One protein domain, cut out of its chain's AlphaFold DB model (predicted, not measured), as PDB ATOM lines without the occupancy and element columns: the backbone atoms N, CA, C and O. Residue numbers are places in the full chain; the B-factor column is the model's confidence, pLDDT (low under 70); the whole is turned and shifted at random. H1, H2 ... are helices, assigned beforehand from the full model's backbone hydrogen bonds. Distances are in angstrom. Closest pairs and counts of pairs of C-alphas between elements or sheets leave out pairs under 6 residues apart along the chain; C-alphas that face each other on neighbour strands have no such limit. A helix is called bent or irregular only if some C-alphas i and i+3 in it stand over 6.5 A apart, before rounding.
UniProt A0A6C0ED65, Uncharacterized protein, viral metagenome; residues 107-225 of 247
ATOM      1  N   ILE A 107     -52.065  42.228 224.512       95.00
ATOM      2  CA  ILE A 107     -52.522  43.231 225.485       95.00
ATOM      3  C   ILE A 107     -52.094  44.673 225.157       95.00
ATOM      4  O   ILE A 107     -52.855  45.602 225.415       95.00
ATOM      5  N   ASN A 108     -50.901  44.875 224.589       95.06
ATOM      6  CA  ASN A 108     -50.428  46.215 224.230       95.06
ATOM      7  C   ASN A 108     -51.206  46.739 223.020       95.06
ATOM      8  O   ASN A 108     -51.721  47.852 223.060       95.06
ATOM      9  N   ASP A 109     -51.397  45.893 222.009       97.31
ATOM     10  CA  ASP A 109     -52.170  46.235 220.816       97.31
ATOM     11  C   ASP A 109     -53.656  46.473 221.149       97.31
ATOM     12  O   ASP A 109     -54.310  47.314 220.533       97.31
ATOM     13  N   GLN A 110     -54.205  45.784 222.158       97.44
ATOM     14  CA  GLN A 110     -55.544  46.062 222.693       97.44
ATOM     15  C   GLN A 110     -55.624  47.457 223.324       97.44
ATOM     16  O   GLN A 110     -56.598  48.176 223.102       97.44
ATOM     17  N   ILE A 111     -54.612  47.865 224.092       97.69
ATOM     18  CA  ILE A 111     -54.544  49.212 224.679       97.69
ATOM     19  C   ILE A 111     -54.467  50.266 223.567       97.69
ATOM     20  O   ILE A 111     -55.255  51.215 223.573       97.69
ATOM     21  N   ASP A 112     -53.603  50.067 222.571       97.69
ATOM     22  CA  ASP A 112     -53.475  50.974 221.425       97.69
ATOM     23  C   ASP A 112     -54.781  51.071 220.626       97.69
ATOM     24  O   ASP A 112     -55.224  52.167 220.262       97.69
ATOM     25  N   TYR A 113     -55.462  49.939 220.427       97.06
ATOM     26  CA  TYR A 113     -56.789  49.900 219.824       97.06
ATOM     27  C   TYR A 113     -57.798  50.737 220.621       97.06
ATOM     28  O   TYR A 113     -58.539  51.520 220.031       97.06
ATOM     29  N   LEU A 114     -57.828  50.625 221.953       96.88
ATOM     30  CA  LEU A 114     -58.742  51.396 222.806       96.88
ATOM     31  C   LEU A 114     -58.431  52.902 222.785       96.88
ATOM     32  O   LEU A 114     -59.354  53.723 222.792       96.88
ATOM     33  N   ILE A 115     -57.153  53.288 222.707       97.25
ATOM     34  CA  ILE A 115     -56.741  54.689 222.519       97.25
ATOM     35  C   ILE A 115     -57.253  55.212 221.173       97.25
ATOM     36  O   ILE A 115     -57.820  56.307 221.093       97.25
ATOM     37  N   TYR A 116     -57.098  54.424 220.111       96.38
ATOM     38  CA  TYR A 116     -57.612  54.770 218.792       96.38
ATOM     39  C   TYR A 116     -59.145  54.872 218.778       96.38
ATOM     40  O   TYR A 116     -59.690  55.868 218.298       96.38
ATOM     41  N   LEU A 117     -59.836  53.905 219.383       95.50
ATOM     42  CA  LEU A 117     -61.288  53.870 219.553       95.50
ATOM     43  C   LEU A 117     -61.806  55.120 220.276       95.50
ATOM     44  O   LEU A 117     -62.780  55.738 219.844       95.50
ATOM     45  N   LYS A 118     -61.119  55.544 221.344       96.25
ATOM     46  CA  LYS A 118     -61.403  56.795 222.057       96.25
ATOM     47  C   LYS A 118     -61.305  57.999 221.126       96.25
ATOM     48  O   LYS A 118     -62.206  58.835 221.103       96.25
ATOM     49  N   ASN A 119     -60.234  58.092 220.343       95.44
ATOM     50  CA  ASN A 119     -60.027  59.206 219.419       95.44
ATOM     51  C   ASN A 119     -61.076  59.224 218.301       95.44
ATOM     52  O   ASN A 119     -61.587  60.297 217.970       95.44
ATOM     53  N   GLN A 120     -61.442  58.054 217.767       95.38
ATOM     54  CA  GLN A 120     -62.549  57.922 216.823       95.38
ATOM     55  C   GLN A 120     -63.858  58.415 217.443       95.38
ATOM     56  O   GLN A 120     -64.508  59.294 216.877       95.38
ATOM     57  N   PHE A 121     -64.211  57.930 218.635       96.50
ATOM     58  CA  PHE A 121     -65.418  58.355 219.336       96.50
ATOM     59  C   PHE A 121     -65.454  59.871 219.577       96.50
ATOM     60  O   PHE A 121     -66.442  60.529 219.260       96.50
ATOM     61  N   LEU A 122     -64.360  60.464 220.061       95.12
ATOM     62  CA  LEU A 122     -64.277  61.911 220.273       95.12
ATOM     63  C   LEU A 122     -64.370  62.704 218.962       95.12
ATOM     64  O   LEU A 122     -64.874  63.829 218.963       95.12
ATOM     65  N   SER A 123     -63.923  62.134 217.839       94.88
ATOM     66  CA  SER A 123     -64.054  62.754 216.515       94.88
ATOM     67  C   SER A 123     -65.508  62.801 216.033       94.88
ATOM     68  O   SER A 123     -65.915  63.811 215.472       94.88
ATOM     69  N   ILE A 124     -66.332  61.799 216.382       95.31
ATOM     70  CA  ILE A 124     -67.794  61.819 216.168       95.31
ATOM     71  C   ILE A 124     -68.464  62.955 216.959       95.31
ATOM     72  O   ILE A 124     -69.591  63.334 216.661       95.31
ATOM     73  N   PHE A 125     -67.783  63.550 217.938       93.94
ATOM     74  CA  PHE A 125     -68.240  64.729 218.673       93.94
ATOM     75  C   PHE A 125     -67.364  65.964 218.431       93.94
ATOM     76  O   PHE A 125     -67.411  66.905 219.223       93.94
ATOM     77  N   ASP A 126     -66.570  65.982 217.360       91.06
ATOM     78  CA  ASP A 126     -65.731  67.111 216.946       91.06
ATOM     79  C   ASP A 126     -64.775  67.609 218.054       91.06
ATOM     80  O   ASP A 126     -64.536  68.811 218.197       91.06
ATOM     81  N   CYS A 127     -64.259  66.695 218.887       89.81
ATOM     82  CA  CYS A 127     -63.456  67.042 220.069       89.81
ATOM     83  C   CYS A 127     -62.227  66.149 220.312       89.81
ATOM     84  O   CYS A 127     -61.654  66.169 221.400       89.81
ATOM     85  N   SER A 128     -61.763  65.410 219.300       82.06
ATOM     86  CA  SER A 128     -60.595  64.516 219.420       82.06
ATOM     87  C   SER A 128     -59.263  65.229 219.691       82.06
ATOM     88  O   SER A 128     -58.376  64.631 220.292       82.06
ATOM     89  N   LYS A 129     -59.107  66.500 219.293       78.56
ATOM     90  CA  LYS A 129     -57.880  67.306 219.493       78.56
ATOM     91  C   LYS A 129     -58.012  68.375 220.588       78.56
ATOM     92  O   LYS A 129     -57.240  69.327 220.619       78.56
ATOM     93  N   GLY A 130     -59.000  68.236 221.472       69.06
ATOM     94  CA  GLY A 130     -59.407  69.307 222.378       69.06
ATOM     95  C   GLY A 130     -60.382  70.276 221.702       69.06
ATOM     96  O   GLY A 130     -60.339  70.508 220.496       69.06
ATOM     97  N   GLY A 131     -61.334  70.781 222.482       78.69
ATOM     98  CA  GLY A 131     -62.436  71.611 221.999       78.69
ATOM     99  C   GLY A 131     -63.739  71.296 222.724       78.69
ATOM    100  O   GLY A 131     -63.862  70.284 223.411       78.69
ATOM    101  N   THR A 132     -64.728  72.177 222.586       82.94
ATOM    102  CA  THR A 132     -66.068  71.938 223.129       82.94
ATOM    103  C   THR A 132     -66.762  70.831 222.324       82.94
ATOM    104  O   THR A 132     -66.897  70.977 221.101       82.94
ATOM    105  N   PRO A 133     -67.201  69.728 222.965       86.38
ATOM    106  CA  PRO A 133     -67.877  68.635 222.270       86.38
ATOM    107  C   PRO A 133     -69.113  69.110 221.505       86.38
ATOM    108  O   PRO A 133     -69.843  69.975 221.982       86.38
ATOM    109  N   TYR A 134     -69.395  68.508 220.351       87.06
ATOM    110  CA  TYR A 134     -70.522  68.871 219.487       87.06
ATOM    111  C   TYR A 134     -71.853  68.968 220.254       87.06
ATOM    112  O   TYR A 134     -72.610  69.923 220.084       87.06
ATOM    113  N   HIS A 135     -72.093  68.045 221.190       85.62
ATOM    114  CA  HIS A 135     -73.322  68.008 221.982       85.62
ATOM    115  C   HIS A 135     -73.534  69.245 222.873       85.62
ATOM    116  O   HIS A 135     -74.676  69.624 223.117       85.62
ATOM    117  N   THR A 136     -72.466  69.924 223.314       87.31
ATOM    118  CA  THR A 136     -72.584  71.168 224.098       87.31
ATOM    119  C   THR A 136     -72.898  72.374 223.214       87.31
ATOM    120  O   THR A 136     -73.525  73.333 223.663       87.31
ATOM    121  N   LYS A 137     -72.531  72.309 221.928       88.25
ATOM    122  CA  LYS A 137     -72.826  73.343 220.926       88.25
ATOM    123  C   LYS A 137     -74.266  73.267 220.413       88.25
ATOM    124  O   LYS A 137     -74.783  74.283 219.952       88.25
ATOM    125  N   LEU A 138     -74.933  72.113 220.535       87.25
ATOM    126  CA  LEU A 138     -76.284  71.874 220.006       87.25
ATOM    127  C   LEU A 138     -77.314  72.923 220.434       87.25
ATOM    128  O   LEU A 138     -78.121  73.340 219.608       87.25
ATOM    129  N   ILE A 139     -77.272  73.399 221.684       85.50
ATOM    130  CA  ILE A 139     -78.194  74.445 222.169       85.50
ATOM    131  C   ILE A 139     -78.112  75.690 221.281       85.50
ATOM    132  O   ILE A 139     -79.137  76.245 220.888       85.50
ATOM    133  N   ASN A 140     -76.894  76.125 220.961       85.31
ATOM    134  CA  ASN A 140     -76.673  77.309 220.142       85.31
ATOM    135  C   ASN A 140     -77.045  77.049 218.679       85.31
ATOM    136  O   ASN A 140     -77.611  77.933 218.044       85.31
ATOM    137  N   ILE A 141     -76.793  75.839 218.175       86.06
ATOM    138  CA  ILE A 141     -77.147  75.430 216.808       86.06
ATOM    139  C   ILE A 141     -78.668  75.452 216.619       86.06
ATOM    140  O   ILE A 141     -79.145  76.133 215.715       86.06
ATOM    141  N   PHE A 142     -79.437  74.821 217.515       83.25
ATOM    142  CA  PHE A 142     -80.906  74.819 217.454       83.25
ATOM    143  C   PHE A 142     -81.522  76.212 217.641       83.25
ATOM    144  O   PHE A 142     -82.577  76.499 217.081       83.25
ATOM    145  N   LYS A 143     -80.880  77.092 218.422       81.75
ATOM    146  CA  LYS A 143     -81.317  78.491 218.575       81.75
ATOM    147  C   LYS A 143     -80.963  79.357 217.366       81.75
ATOM    148  O   LYS A 143     -81.650  80.343 217.095       81.75
ATOM    149  N   SER A 144     -79.883  79.031 216.659       75.56
ATOM    150  CA  SER A 144     -79.467  79.772 215.477       75.56
ATOM    151  C   SER A 144     -80.405  79.441 214.315       75.56
ATOM    152  O   SER A 144     -80.415  78.332 213.800       75.56
ATOM    153  N   LYS A 145     -81.188  80.417 213.844       66.44
ATOM    154  CA  LYS A 145     -82.088  80.263 212.678       66.44
ATOM    155  C   LYS A 145     -81.355  80.034 211.338       66.44
ATOM    156  O   LYS A 145     -81.954  80.189 210.281       66.44
ATOM    157  N   LYS A 146     -80.048  79.751 211.369       67.19
ATOM    158  CA  LYS A 146     -79.185  79.616 210.188       67.19
ATOM    159  C   LYS A 146     -79.220  78.217 209.572       67.19
ATOM    160  O   LYS A 146     -78.910  78.093 208.395       67.19
ATOM    161  N   SER A 147     -79.589  77.195 210.341       68.94
ATOM    162  CA  SER A 147     -79.575  75.794 209.911       68.94
ATOM    163  C   SER A 147     -80.989  75.222 209.920       68.94
ATOM    164  O   SER A 147     -81.771  75.519 210.828       68.94
ATOM    165  N   ARG A 148     -81.335  74.407 208.916       80.88
ATOM    166  CA  ARG A 148     -82.636  73.723 208.883       80.88
ATOM    167  C   ARG A 148     -82.658  72.627 209.950       80.88
ATOM    168  O   ARG A 148     -81.656  71.949 210.161       80.88
ATOM    169  N   LYS A 149     -83.801  72.452 210.628       82.38
ATOM    170  CA  LYS A 149     -83.972  71.418 211.666       82.38
ATOM    171  C   LYS A 149     -83.609  70.035 211.119       82.38
ATOM    172  O   LYS A 149     -82.885  69.306 211.787       82.38
ATOM    173  N   ASP A 150     -84.071  69.725 209.913       86.12
ATOM    174  CA  ASP A 150     -83.897  68.408 209.301       86.12
ATOM    175  C   ASP A 150     -82.416  68.079 209.070       86.12
ATOM    176  O   ASP A 150     -81.978  67.006 209.462       86.12
ATOM    177  N   GLU A 151     -81.615  69.040 208.597       88.56
ATOM    178  CA  GLU A 151     -80.160  68.876 208.419       88.56
ATOM    179  C   GLU A 151     -79.442  68.587 209.750       88.56
ATOM    180  O   GLU A 151     -78.529  67.762 209.816       88.56
ATOM    181  N   ILE A 152     -79.850  69.255 210.837       88.69
ATOM    182  CA  ILE A 152     -79.282  69.011 212.172       88.69
ATOM    183  C   ILE A 152     -79.643  67.598 212.642       88.69
ATOM    184  O   ILE A 152     -78.791  66.888 213.177       88.69
ATOM    185  N   VAL A 153     -80.903  67.195 212.469       91.44
ATOM    186  CA  VAL A 153     -81.401  65.886 212.907       91.44
ATOM    187  C   VAL A 153     -80.762  64.758 212.100       91.44
ATOM    188  O   VAL A 153     -80.320  63.782 212.702       91.44
ATOM    189  N   GLU A 154     -80.627  64.907 210.782       92.75
ATOM    190  CA  GLU A 154     -79.900  63.965 209.921       92.75
ATOM    191  C   GLU A 154     -78.449  63.803 210.378       92.75
ATOM    192  O   GLU A 154     -77.999  62.685 210.624       92.75
ATOM    193  N   ASN A 155     -77.746  64.913 210.634       92.19
ATOM    194  CA  ASN A 155     -76.375  64.861 211.140       92.19
ATOM    195  C   ASN A 155     -76.269  64.125 212.490       92.19
ATOM    196  O   ASN A 155     -75.309  63.393 212.733       92.19
ATOM    197  N   LEU A 156     -77.252  64.301 213.380       94.38
ATOM    198  CA  LEU A 156     -77.314  63.575 214.650       94.38
ATOM    199  C   LEU A 156     -77.543  62.077 214.450       94.38
ATOM    200  O   LEU A 156     -76.878  61.276 215.110       94.38
ATOM    201  N   ILE A 157     -78.456  61.703 213.553       95.31
ATOM    202  CA  ILE A 157     -78.733  60.306 213.211       95.31
ATOM    203  C   ILE A 157     -77.466  59.644 212.667       95.31
ATOM    204  O   ILE A 157     -77.079  58.591 213.173       95.31
ATOM    205  N   ASP A 158     -76.771  60.282 211.723       95.12
ATOM    206  CA  ASP A 158     -75.530  59.760 211.142       95.12
ATOM    207  C   ASP A 158     -74.467  59.497 212.213       95.12
ATOM    208  O   ASP A 158     -73.855  58.426 212.255       95.12
ATOM    209  N   ARG A 159     -74.288  60.441 213.146       95.56
ATOM    210  CA  ARG A 159     -73.362  60.282 214.276       95.56
ATOM    211  C   ARG A 159     -73.770  59.124 215.190       95.56
ATOM    212  O   ARG A 159     -72.909  58.338 215.577       95.56
ATOM    213  N   ILE A 160     -75.057  58.974 215.515       95.94
ATOM    214  CA  ILE A 160     -75.550  57.848 216.330       95.94
ATOM    215  C   ILE A 160     -75.320  56.514 215.609       95.94
ATOM    216  O   ILE A 160     -74.868  55.557 216.236       95.94
ATOM    217  N   ILE A 161     -75.578  56.444 214.301       95.25
ATOM    218  CA  ILE A 161     -75.342  55.244 213.489       95.25
ATOM    219  C   ILE A 161     -73.860  54.863 213.506       95.25
ATOM    220  O   ILE A 161     -73.537  53.686 213.658       95.25
ATOM    221  N   LEU A 162     -72.947  55.833 213.388       96.00
ATOM    222  CA  LEU A 162     -71.508  55.575 213.495       96.00
ATOM    223  C   LEU A 162     -71.132  54.999 214.864       96.00
ATOM    224  O   LEU A 162     -70.392  54.024 214.932       96.00
ATOM    225  N   ILE A 163     -71.681  55.550 215.948       96.25
ATOM    226  CA  ILE A 163     -71.446  55.037 217.305       96.25
ATOM    227  C   ILE A 163     -71.980  53.605 217.442       96.25
ATOM    228  O   ILE A 163     -71.291  52.753 217.998       96.25
ATOM    229  N   LEU A 164     -73.170  53.316 216.907       94.75
ATOM    230  CA  LEU A 164     -73.747  51.968 216.926       94.75
ATOM    231  C   LEU A 164     -72.917  50.964 216.130       94.75
ATOM    232  O   LEU A 164     -72.760  49.837 216.573       94.75
ATOM    233  N   LYS A 165     -72.337  51.363 214.996       93.44
ATOM    234  CA  LYS A 165     -71.422  50.495 214.236       93.44
ATOM    235  C   LYS A 165     -70.158  50.139 215.018       93.44
ATOM    236  O   LYS A 165     -69.591  49.080 214.788       93.44
ATOM    237  N   ILE A 166     -69.712  51.030 215.902       93.19
ATOM    238  CA  ILE A 166     -68.502  50.841 216.702       93.19
ATOM    239  C   ILE A 166     -68.781  50.000 217.956       93.19
ATOM    240  O   ILE A 166     -68.022  49.086 218.259       93.19
ATOM    241  N   PHE A 167     -69.837  50.328 218.705       92.19
ATOM    242  CA  PHE A 167     -70.100  49.746 220.027       92.19
ATOM    243  C   PHE A 167     -71.202  48.682 220.037       92.19
ATOM    244  O   PHE A 167     -71.335  47.974 221.024       92.19
ATOM    245  N   ASP A 168     -71.964  48.538 218.956       91.12
ATOM    246  CA  ASP A 168     -73.107  47.628 218.835       91.12
ATOM    247  C   ASP A 168     -74.231  47.865 219.877       91.12
ATOM    248  O   ASP A 168     -74.106  48.600 220.864       91.12
ATOM    249  N   TYR A 169     -75.399  47.266 219.646       93.31
ATOM    250  CA  TYR A 169     -76.582  47.443 220.486       93.31
ATOM    251  C   TYR A 169     -76.409  46.850 221.893       93.31
ATOM    252  O   TYR A 169     -77.011  47.357 222.843       93.31
ATOM    253  N   LYS A 170     -75.585  45.804 222.058       95.00
ATOM    254  CA  LYS A 170     -75.334  45.162 223.363       95.00
ATOM    255  C   LYS A 170     -74.709  46.136 224.363       95.00
ATOM    256  O   LYS A 170     -75.099  46.152 225.530       95.00
ATOM    257  N   ILE A 171     -73.805  47.006 223.906       95.75
ATOM    258  CA  ILE A 171     -73.220  48.062 224.745       95.75
ATOM    259  C   ILE A 171     -74.257  49.122 225.112       95.75
ATOM    260  O   ILE A 171     -74.296  49.591 226.247       95.75
ATOM    261  N   PHE A 172     -75.143  49.486 224.185       96.00
ATOM    262  CA  PHE A 172     -76.229  50.416 224.497       96.00
ATOM    263  C   PHE A 172     -77.155  49.846 225.577       96.00
ATOM    264  O   PHE A 172     -77.500  50.555 226.524       96.00
ATOM    265  N   GLN A 173     -77.492  48.557 225.485       95.12
ATOM    266  CA  GLN A 173     -78.281  47.861 226.501       95.12
ATOM    267  C   GLN A 173     -77.566  47.823 227.855       95.12
ATOM    268  O   GLN A 173     -78.165  48.204 228.859       95.12
ATOM    269  N   SER A 174     -76.284  47.445 227.897       95.06
ATOM    270  CA  SER A 174     -75.525  47.363 229.155       95.06
ATOM    271  C   SER A 174     -75.363  48.722 229.845       95.06
ATOM    272  O   SER A 174     -75.357  48.811 231.073       95.06
ATOM    273  N   LEU A 175     -75.300  49.803 229.063       95.94
ATOM    274  CA  LEU A 175     -75.242  51.173 229.561       95.94
ATOM    275  C   LEU A 175     -76.619  51.773 229.877       95.94
ATOM    276  O   LEU A 175     -76.683  52.921 230.329       95.94
ATOM    277  N   ASN A 176     -77.724  51.055 229.661       96.56
ATOM    278  CA  ASN A 176     -79.085  51.590 229.752       96.56
ATOM    279  C   ASN A 176     -79.259  52.861 228.896       96.56
ATOM    280  O   ASN A 176     -79.684  53.914 229.389       96.56
ATOM    281  N   ILE A 177     -78.829  52.802 227.636       96.69
ATOM    282  CA  ILE A 177     -79.073  53.832 226.625       96.69
ATOM    283  C   ILE A 177     -80.213  53.325 225.731       96.69
ATOM    284  O   ILE A 177     -80.037  52.312 225.053       96.69
ATOM    285  N   PRO A 178     -81.385  53.983 225.722       94.12
ATOM    286  CA  PRO A 178     -82.515  53.523 224.925       94.12
ATOM    287  C   PRO A 178     -82.233  53.719 223.435       94.12
ATOM    288  O   PRO A 178     -81.805  54.795 223.036       94.12
ATOM    289  N   LEU A 179     -82.513  52.717 222.601       94.31
ATOM    290  CA  LEU A 179     -82.485  52.882 221.147       94.31
ATOM    291  C   LEU A 179     -83.826  53.436 220.667       94.31
ATOM    292  O   LEU A 179     -84.880  52.877 220.967       94.31
ATOM    293  N   ILE A 180     -83.775  54.535 219.919       93.44
ATOM    294  CA  ILE A 180     -84.951  55.246 219.406       93.44
ATOM    295  C   ILE A 180     -85.065  54.953 217.909       93.44
ATOM    296  O   ILE A 180     -84.068  55.029 217.188       93.44
ATOM    297  N   LYS A 181     -86.266  54.615 217.420       94.12
ATOM    298  CA  LYS A 181     -86.489  54.460 215.976       94.12
ATOM    299  C   LYS A 181     -86.305  55.806 215.284       94.12
ATOM    300  O   LYS A 181     -86.674  56.836 215.833       94.12
ATOM    301  N   ILE A 182     -85.812  55.792 214.048       93.25
ATOM    302  CA  ILE A 182     -85.550  57.019 213.278       93.25
ATOM    303  C   ILE A 182     -86.800  57.909 213.188       93.25
ATOM    304  O   ILE A 182     -86.716  59.100 213.468       93.25
ATOM    305  N   TYR A 183     -87.966  57.335 212.872       92.81
ATOM    306  CA  TYR A 183     -89.226  58.086 212.804       92.81
ATOM    307  C   TYR A 183     -89.576  58.773 214.133       92.81
ATOM    308  O   TYR A 183     -89.903  59.957 214.153       92.81
ATOM    309  N   ASP A 184     -89.441  58.055 215.251       93.69
ATOM    310  CA  ASP A 184     -89.692  58.607 216.586       93.69
ATOM    311  C   ASP A 184     -88.661  59.684 216.941       93.69
ATOM    312  O   ASP A 184     -88.996  60.673 217.591       93.69
ATOM    313  N   PHE A 185     -87.420  59.525 216.469       94.44
ATOM    314  CA  PHE A 185     -86.347  60.487 216.671       94.44
ATOM    315  C   PHE A 185     -86.682  61.835 216.030       94.44
ATOM    316  O   PHE A 185     -86.613  62.830 216.737       94.44
ATOM    317  N   TYR A 186     -87.133  61.882 214.768       92.69
ATOM    318  CA  TYR A 186     -87.529  63.132 214.084       92.69
ATOM    319  C   TYR A 186     -88.607  63.936 214.834       92.69
ATOM    320  O   TYR A 186     -88.632  65.175 214.780       92.69
ATOM    321  N   ASN A 187     -89.473  63.235 215.566       92.06
ATOM    322  CA  ASN A 187     -90.578  63.817 216.320       92.06
ATOM    323  C   ASN A 187     -90.163  64.372 217.693       92.06
ATOM    324  O   ASN A 187     -90.991  64.966 218.381       92.06
ATOM    325  N   LEU A 188     -88.899  64.218 218.102       91.75
ATOM    326  CA  LEU A 188     -88.418  64.746 219.375       91.75
ATOM    327  C   LEU A 188     -88.294  66.276 219.367       91.75
ATOM    328  O   LEU A 188     -87.931  66.909 218.365       91.75
ATOM    329  N   ASP A 189     -88.503  66.862 220.546       89.56
ATOM    330  CA  ASP A 189     -88.134  68.250 220.809       89.56
ATOM    331  C   ASP A 189     -86.619  68.404 220.958       89.56
ATOM    332  O   ASP A 189     -85.907  67.506 221.416       89.56
ATOM    333  N   TYR A 190     -86.121  69.612 220.681       87.25
ATOM    334  CA  TYR A 190     -84.692  69.924 220.756       87.25
ATOM    335  C   TYR A 190     -84.053  69.589 222.113       87.25
ATOM    336  O   TYR A 190     -82.911  69.129 222.161       87.25
ATOM    337  N   LYS A 191     -84.790  69.757 223.220       90.75
ATOM    338  CA  LYS A 191     -84.320  69.398 224.566       90.75
ATOM    339  C   LYS A 191     -84.040  67.896 224.686       90.75
ATOM    340  O   LYS A 191     -83.054  67.515 225.314       90.75
ATOM    341  N   PHE A 192     -84.865  67.053 224.067       93.00
ATOM    342  CA  PHE A 192     -84.669  65.604 224.066       93.00
ATOM    343  C   PHE A 192     -83.494  65.187 223.181       93.00
ATOM    344  O   PHE A 192     -82.713  64.348 223.624       93.00
ATOM    345  N   TYR A 193     -83.280  65.823 222.019       92.19
ATOM    346  CA  TYR A 193     -82.059  65.598 221.227       92.19
ATOM    347  C   TYR A 193     -80.801  65.874 222.051       92.19
ATOM    348  O   TYR A 193     -79.915  65.025 222.144       92.19
ATOM    349  N   ILE A 194     -80.741  67.043 222.697       91.75
ATOM    350  CA  ILE A 194     -79.585  67.448 223.504       91.75
ATOM    351  C   ILE A 194     -79.348  66.453 224.642       91.75
ATOM    352  O   ILE A 194     -78.225  65.980 224.815       91.75
ATOM    353  N   ASN A 195     -80.396  66.098 225.390       94.62
ATOM    354  CA  ASN A 195     -80.292  65.158 226.506       94.62
ATOM    355  C   ASN A 195     -79.837  63.769 226.053       94.62
ATOM    356  O   ASN A 195     -78.968  63.168 226.689       94.62
ATOM    357  N   TYR A 196     -80.393  63.267 224.953       95.75
ATOM    358  CA  TYR A 196     -80.071  61.946 224.426       95.75
ATOM    359  C   TYR A 196     -78.611  61.867 223.972       95.75
ATOM    360  O   TYR A 196     -77.854  61.014 224.435       95.75
ATOM    361  N   ILE A 197     -78.178  62.827 223.154       95.56
ATOM    362  CA  ILE A 197     -76.808  62.894 222.641       95.56
ATOM    363  C   ILE A 197     -75.795  63.121 223.775       95.56
ATOM    364  O   ILE A 197     -74.725  62.514 223.777       95.56
ATOM    365  N   THR A 198     -76.137  63.942 224.772       95.25
ATOM    366  CA  THR A 198     -75.293  64.152 225.962       95.25
ATOM    367  C   THR A 198     -75.158  62.867 226.777       95.25
ATOM    368  O   THR A 198     -74.060  62.523 227.209       95.25
ATOM    369  N   THR A 199     -76.252  62.123 226.945       96.75
ATOM    370  CA  THR A 199     -76.253  60.846 227.671       96.75
ATOM    371  C   THR A 199     -75.378  59.812 226.968       96.75
ATOM    372  O   THR A 199     -74.562  59.165 227.626       96.75
ATOM    373  N   ILE A 200     -75.499  59.691 225.639       97.19
ATOM    374  CA  ILE A 200     -74.630  58.833 224.820       97.19
ATOM    375  C   ILE A 200     -73.170  59.225 225.030       97.19
ATOM    376  O   ILE A 200     -72.354  58.367 225.367       97.19
ATOM    377  N   PHE A 201     -72.850  60.517 224.889       96.62
ATOM    378  CA  PHE A 201     -71.488  61.010 225.062       96.62
ATOM    379  C   PHE A 201     -70.913  60.619 226.424       96.62
ATOM    380  O   PHE A 201     -69.859  59.997 226.497       96.62
ATOM    381  N   GLN A 202     -71.614  60.961 227.504       96.19
ATOM    382  CA  GLN A 202     -71.131  60.747 228.865       96.19
ATOM    383  C   GLN A 202     -70.936  59.264 229.180       96.19
ATOM    384  O   GLN A 202     -69.886  58.884 229.700       96.19
ATOM    385  N   LYS A 203     -71.929  58.427 228.862       97.62
ATOM    386  CA  LYS A 203     -71.895  57.002 229.203       97.62
ATOM    387  C   LYS A 203     -70.847  56.243 228.392       97.62
ATOM    388  O   LYS A 203     -70.072  55.496 228.980       97.62
ATOM    389  N   ILE A 204     -70.780  56.465 227.078       97.00
ATOM    390  CA  ILE A 204     -69.806  55.776 226.222       97.00
ATOM    391  C   ILE A 204     -68.389  56.296 226.477       97.00
ATOM    392  O   ILE A 204     -67.472  55.495 226.612       97.00
ATOM    393  N   ASN A 205     -68.189  57.611 226.634       96.00
ATOM    394  CA  ASN A 205     -66.862  58.144 226.952       96.00
ATOM    395  C   ASN A 205     -66.330  57.577 228.272       96.00
ATOM    396  O   ASN A 205     -65.171  57.174 228.352       96.00
ATOM    397  N   LYS A 206     -67.186  57.519 229.302       96.75
ATOM    398  CA  LYS A 206     -66.829  56.912 230.584       96.75
ATOM    399  C   LYS A 206     -66.464  55.439 230.414       96.75
ATOM    400  O   LYS A 206     -65.414  55.033 230.895       96.75
ATOM    401  N   LEU A 207     -67.274  54.676 229.682       96.25
ATOM    402  CA  LEU A 207     -66.996  53.270 229.397       96.25
ATOM    403  C   LEU A 207     -65.631  53.074 228.726       96.25
ATOM    404  O   LEU A 207     -64.866  52.222 229.157       96.25
ATOM    405  N   ILE A 208     -65.296  53.870 227.706       95.94
ATOM    406  CA  ILE A 208     -63.997  53.773 227.022       95.94
ATOM    407  C   ILE A 208     -62.844  54.072 227.989       95.94
ATOM    408  O   ILE A 208     -61.848  53.354 227.988       95.94
ATOM    409  N   ILE A 209     -62.965  55.119 228.814       96.31
ATOM    410  CA  ILE A 209     -61.932  55.502 229.791       96.31
ATOM    411  C   ILE A 209     -61.735  54.400 230.837       96.31
ATOM    412  O   ILE A 209     -60.599  54.006 231.099       96.31
ATOM    413  N   ASP A 210     -62.828  53.891 231.405       96.38
ATOM    414  CA  ASP A 210     -62.791  52.848 232.429       96.38
ATOM    415  C   ASP A 210     -62.206  51.543 231.856       96.38
ATOM    416  O   ASP A 210     -61.383  50.892 232.503       96.38
ATOM    417  N   THR A 211     -62.561  51.189 230.615       96.12
ATOM    418  CA  THR A 211     -62.010  50.021 229.909       96.12
ATOM    419  C   THR A 211     -60.527  50.199 229.589       96.12
ATOM    420  O   THR A 211     -59.748  49.277 229.805       96.12
ATOM    421  N   LEU A 212     -60.092  51.377 229.137       97.25
ATOM    422  CA  LEU A 212     -58.671  51.641 228.901       97.25
ATOM    423  C   LEU A 212     -57.858  51.455 230.192       97.25
ATOM    424  O   LEU A 212     -56.891  50.696 230.211       97.25
ATOM    425  N   LEU A 213     -58.318  52.059 231.291       97.31
ATOM    426  CA  LEU A 213     -57.680  51.938 232.601       97.31
ATOM    427  C   LEU A 213     -57.651  50.483 233.101       97.31
ATOM    428  O   LEU A 213     -56.681  50.054 233.728       97.31
ATOM    429  N   LEU A 214     -58.706  49.706 232.836       97.81
ATOM    430  CA  LEU A 214     -58.768  48.281 233.166       97.81
ATOM    431  C   LEU A 214     -57.650  47.493 232.466       97.81
ATOM    432  O   LEU A 214     -56.937  46.733 233.129       97.81
ATOM    433  N   PHE A 215     -57.477  47.686 231.157       97.94
ATOM    434  CA  PHE A 215     -56.473  46.971 230.363       97.94
ATOM    435  C   PHE A 215     -55.045  47.425 230.701       97.94
ATOM    436  O   PHE A 215     -54.162  46.581 230.863       97.94
ATOM    437  N   GLU A 216     -54.819  48.723 230.920       97.50
ATOM    438  CA  GLU A 216     -53.535  49.251 231.404       97.50
ATOM    439  C   GLU A 216     -53.150  48.645 232.762       97.50
ATOM    440  O   GLU A 216     -52.036  48.149 232.941       97.50
ATOM    441  N   ASN A 217     -54.088  48.611 233.714       97.75
ATOM    442  CA  ASN A 217     -53.856  48.002 235.022       97.75
ATOM    443  C   ASN A 217     -53.574  46.503 234.914       97.75
ATOM    444  O   ASN A 217     -52.679  45.997 235.595       97.75
ATOM    445  N   TYR A 218     -54.306  45.792 234.055       98.00
ATOM    446  CA  TYR A 218     -54.057  44.377 233.804       98.00
ATOM    447  C   TYR A 218     -52.644  44.151 233.255       98.00
ATOM    448  O   TYR A 218     -51.911  43.317 233.789       98.00
ATOM    449  N   ASN A 219     -52.217  44.956 232.279       97.19
ATOM    450  CA  ASN A 219     -50.869  44.897 231.719       97.19
ATOM    451  C   ASN A 219     -49.790  45.172 232.782       97.19
ATOM    452  O   ASN A 219     -48.831  44.413 232.920       97.19
ATOM    453  N   ILE A 220     -49.976  46.201 233.617       97.25
ATOM    454  CA  ILE A 220     -49.062  46.524 234.724       97.25
ATOM    455  C   ILE A 220     -48.936  45.352 235.703       97.25
ATOM    456  O   ILE A 220     -47.828  45.033 236.143       97.25
ATOM    457  N   ILE A 221     -50.048  44.709 236.069       97.81
ATOM    458  CA  ILE A 221     -50.031  43.555 236.976       97.81
ATOM    459  C   ILE A 221     -49.326  42.359 236.329       97.81
ATOM    460  O   ILE A 221     -48.496  41.732 236.988       97.81
ATOM    461  N   CYS A 222     -49.587  42.080 235.050       95.50
ATOM    462  CA  CYS A 222     -48.884  41.042 234.296       95.50
ATOM    463  C   CYS A 222     -47.373  41.298 234.256       95.50
ATOM    464  O   CYS A 222     -46.599  40.395 234.565       95.50
ATOM    465  N   ASN A 223     -46.948  42.535 233.992       95.38
ATOM    466  CA  ASN A 223     -45.534  42.914 233.986       95.38
ATOM    467  C   ASN A 223     -44.890  42.781 235.374       95.38
ATOM    468  O   ASN A 223     -43.783  42.263 235.496       95.38
ATOM    469  N   LYS A 224     -45.587  43.189 236.443       96.06
ATOM    470  CA  LYS A 224     -45.109  43.008 237.826       96.06
ATOM    471  C   LYS A 224     -44.949  41.535 238.189       96.06
ATOM    472  O   LYS A 224     -43.942  41.178 238.794       96.06
ATOM    473  N   LEU A 225     -45.909  40.692 237.812       96.25
ATOM    474  CA  LEU A 225     -45.838  39.250 238.039       96.25
ATOM    475  C   LEU A 225     -44.686  38.629 237.236       96.25
ATOM    476  O   LEU A 225     -43.898  37.872 237.790       96.25
TER     477      LEU A 225
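This is residues 107 to 225 of the 247 residues of an uncharacterized protein of viral metagenome (UniProt A0A6C0ED65). One long helix, H5, makes the long axis of a rod, with H1 packed along its later part and H2 along its earlier part, both running opposite ways to it. H3, kinked near residue 168, completes a bundle of three helices side by side, H1, H3 and H5, and short H4 sits beside the first part of H3. The printed part has 119 residues, with named helices H1 to H5 in order and no named strand: all helix. It is only just loose, close to compact, with a radius of gyration of the C-alphas of 16.6 A and spans of 59 by 29 by 18 A.

H1, residues 107 to 123, touches H5, residues 190 to 225, at residues 205 to 219 of H5 alone, at a shallow tilt of 17 degrees, opposite ways; the closest C-alphas are those of Leu 114 and Leu 212, 6.1 A apart. H2, residues 134 to 143, touches H5 at residues 190 to 201 of H5 alone, closest at the C-alphas of His 135 and Thr 198, 5.9 A. H3, residues 149 to 174, is close to but not clearly touching H1, the closest C-alphas being those of Phe 121 and Ile 163, 7.2 A. H3 and H5 are near each other. H4, residues 182 to 186, only just touches H3, with 3 pairs of C-alphas within 8 A, the closest those of Val 153 and Tyr 186, 6.8 A. Every O i to N i+4 pair is within hydrogen-bond range in H1, H4 and H5, against 4 of 6 in H2 and 18 of 22 in H3.

H1 begins at C-alpha 107, (-52.522, 43.231, 225.485), and is 24.4 A long. H2 is only just irregular, C-alphas 136 and 139 being 6.8 A apart. H3, 30.9 A, is irregular, with C-alphas 166 and 169 9.5 A apart. H5, 52.4 A, ends at C-alpha 225, (-45.838, 39.250, 238.039).

The C-alphas farthest apart, those of Lys 145 and Leu 225, are 60.3 A apart. The printed part has no cut and no long link. Confidence is under 70 at residue 130 and residues 145 to 147.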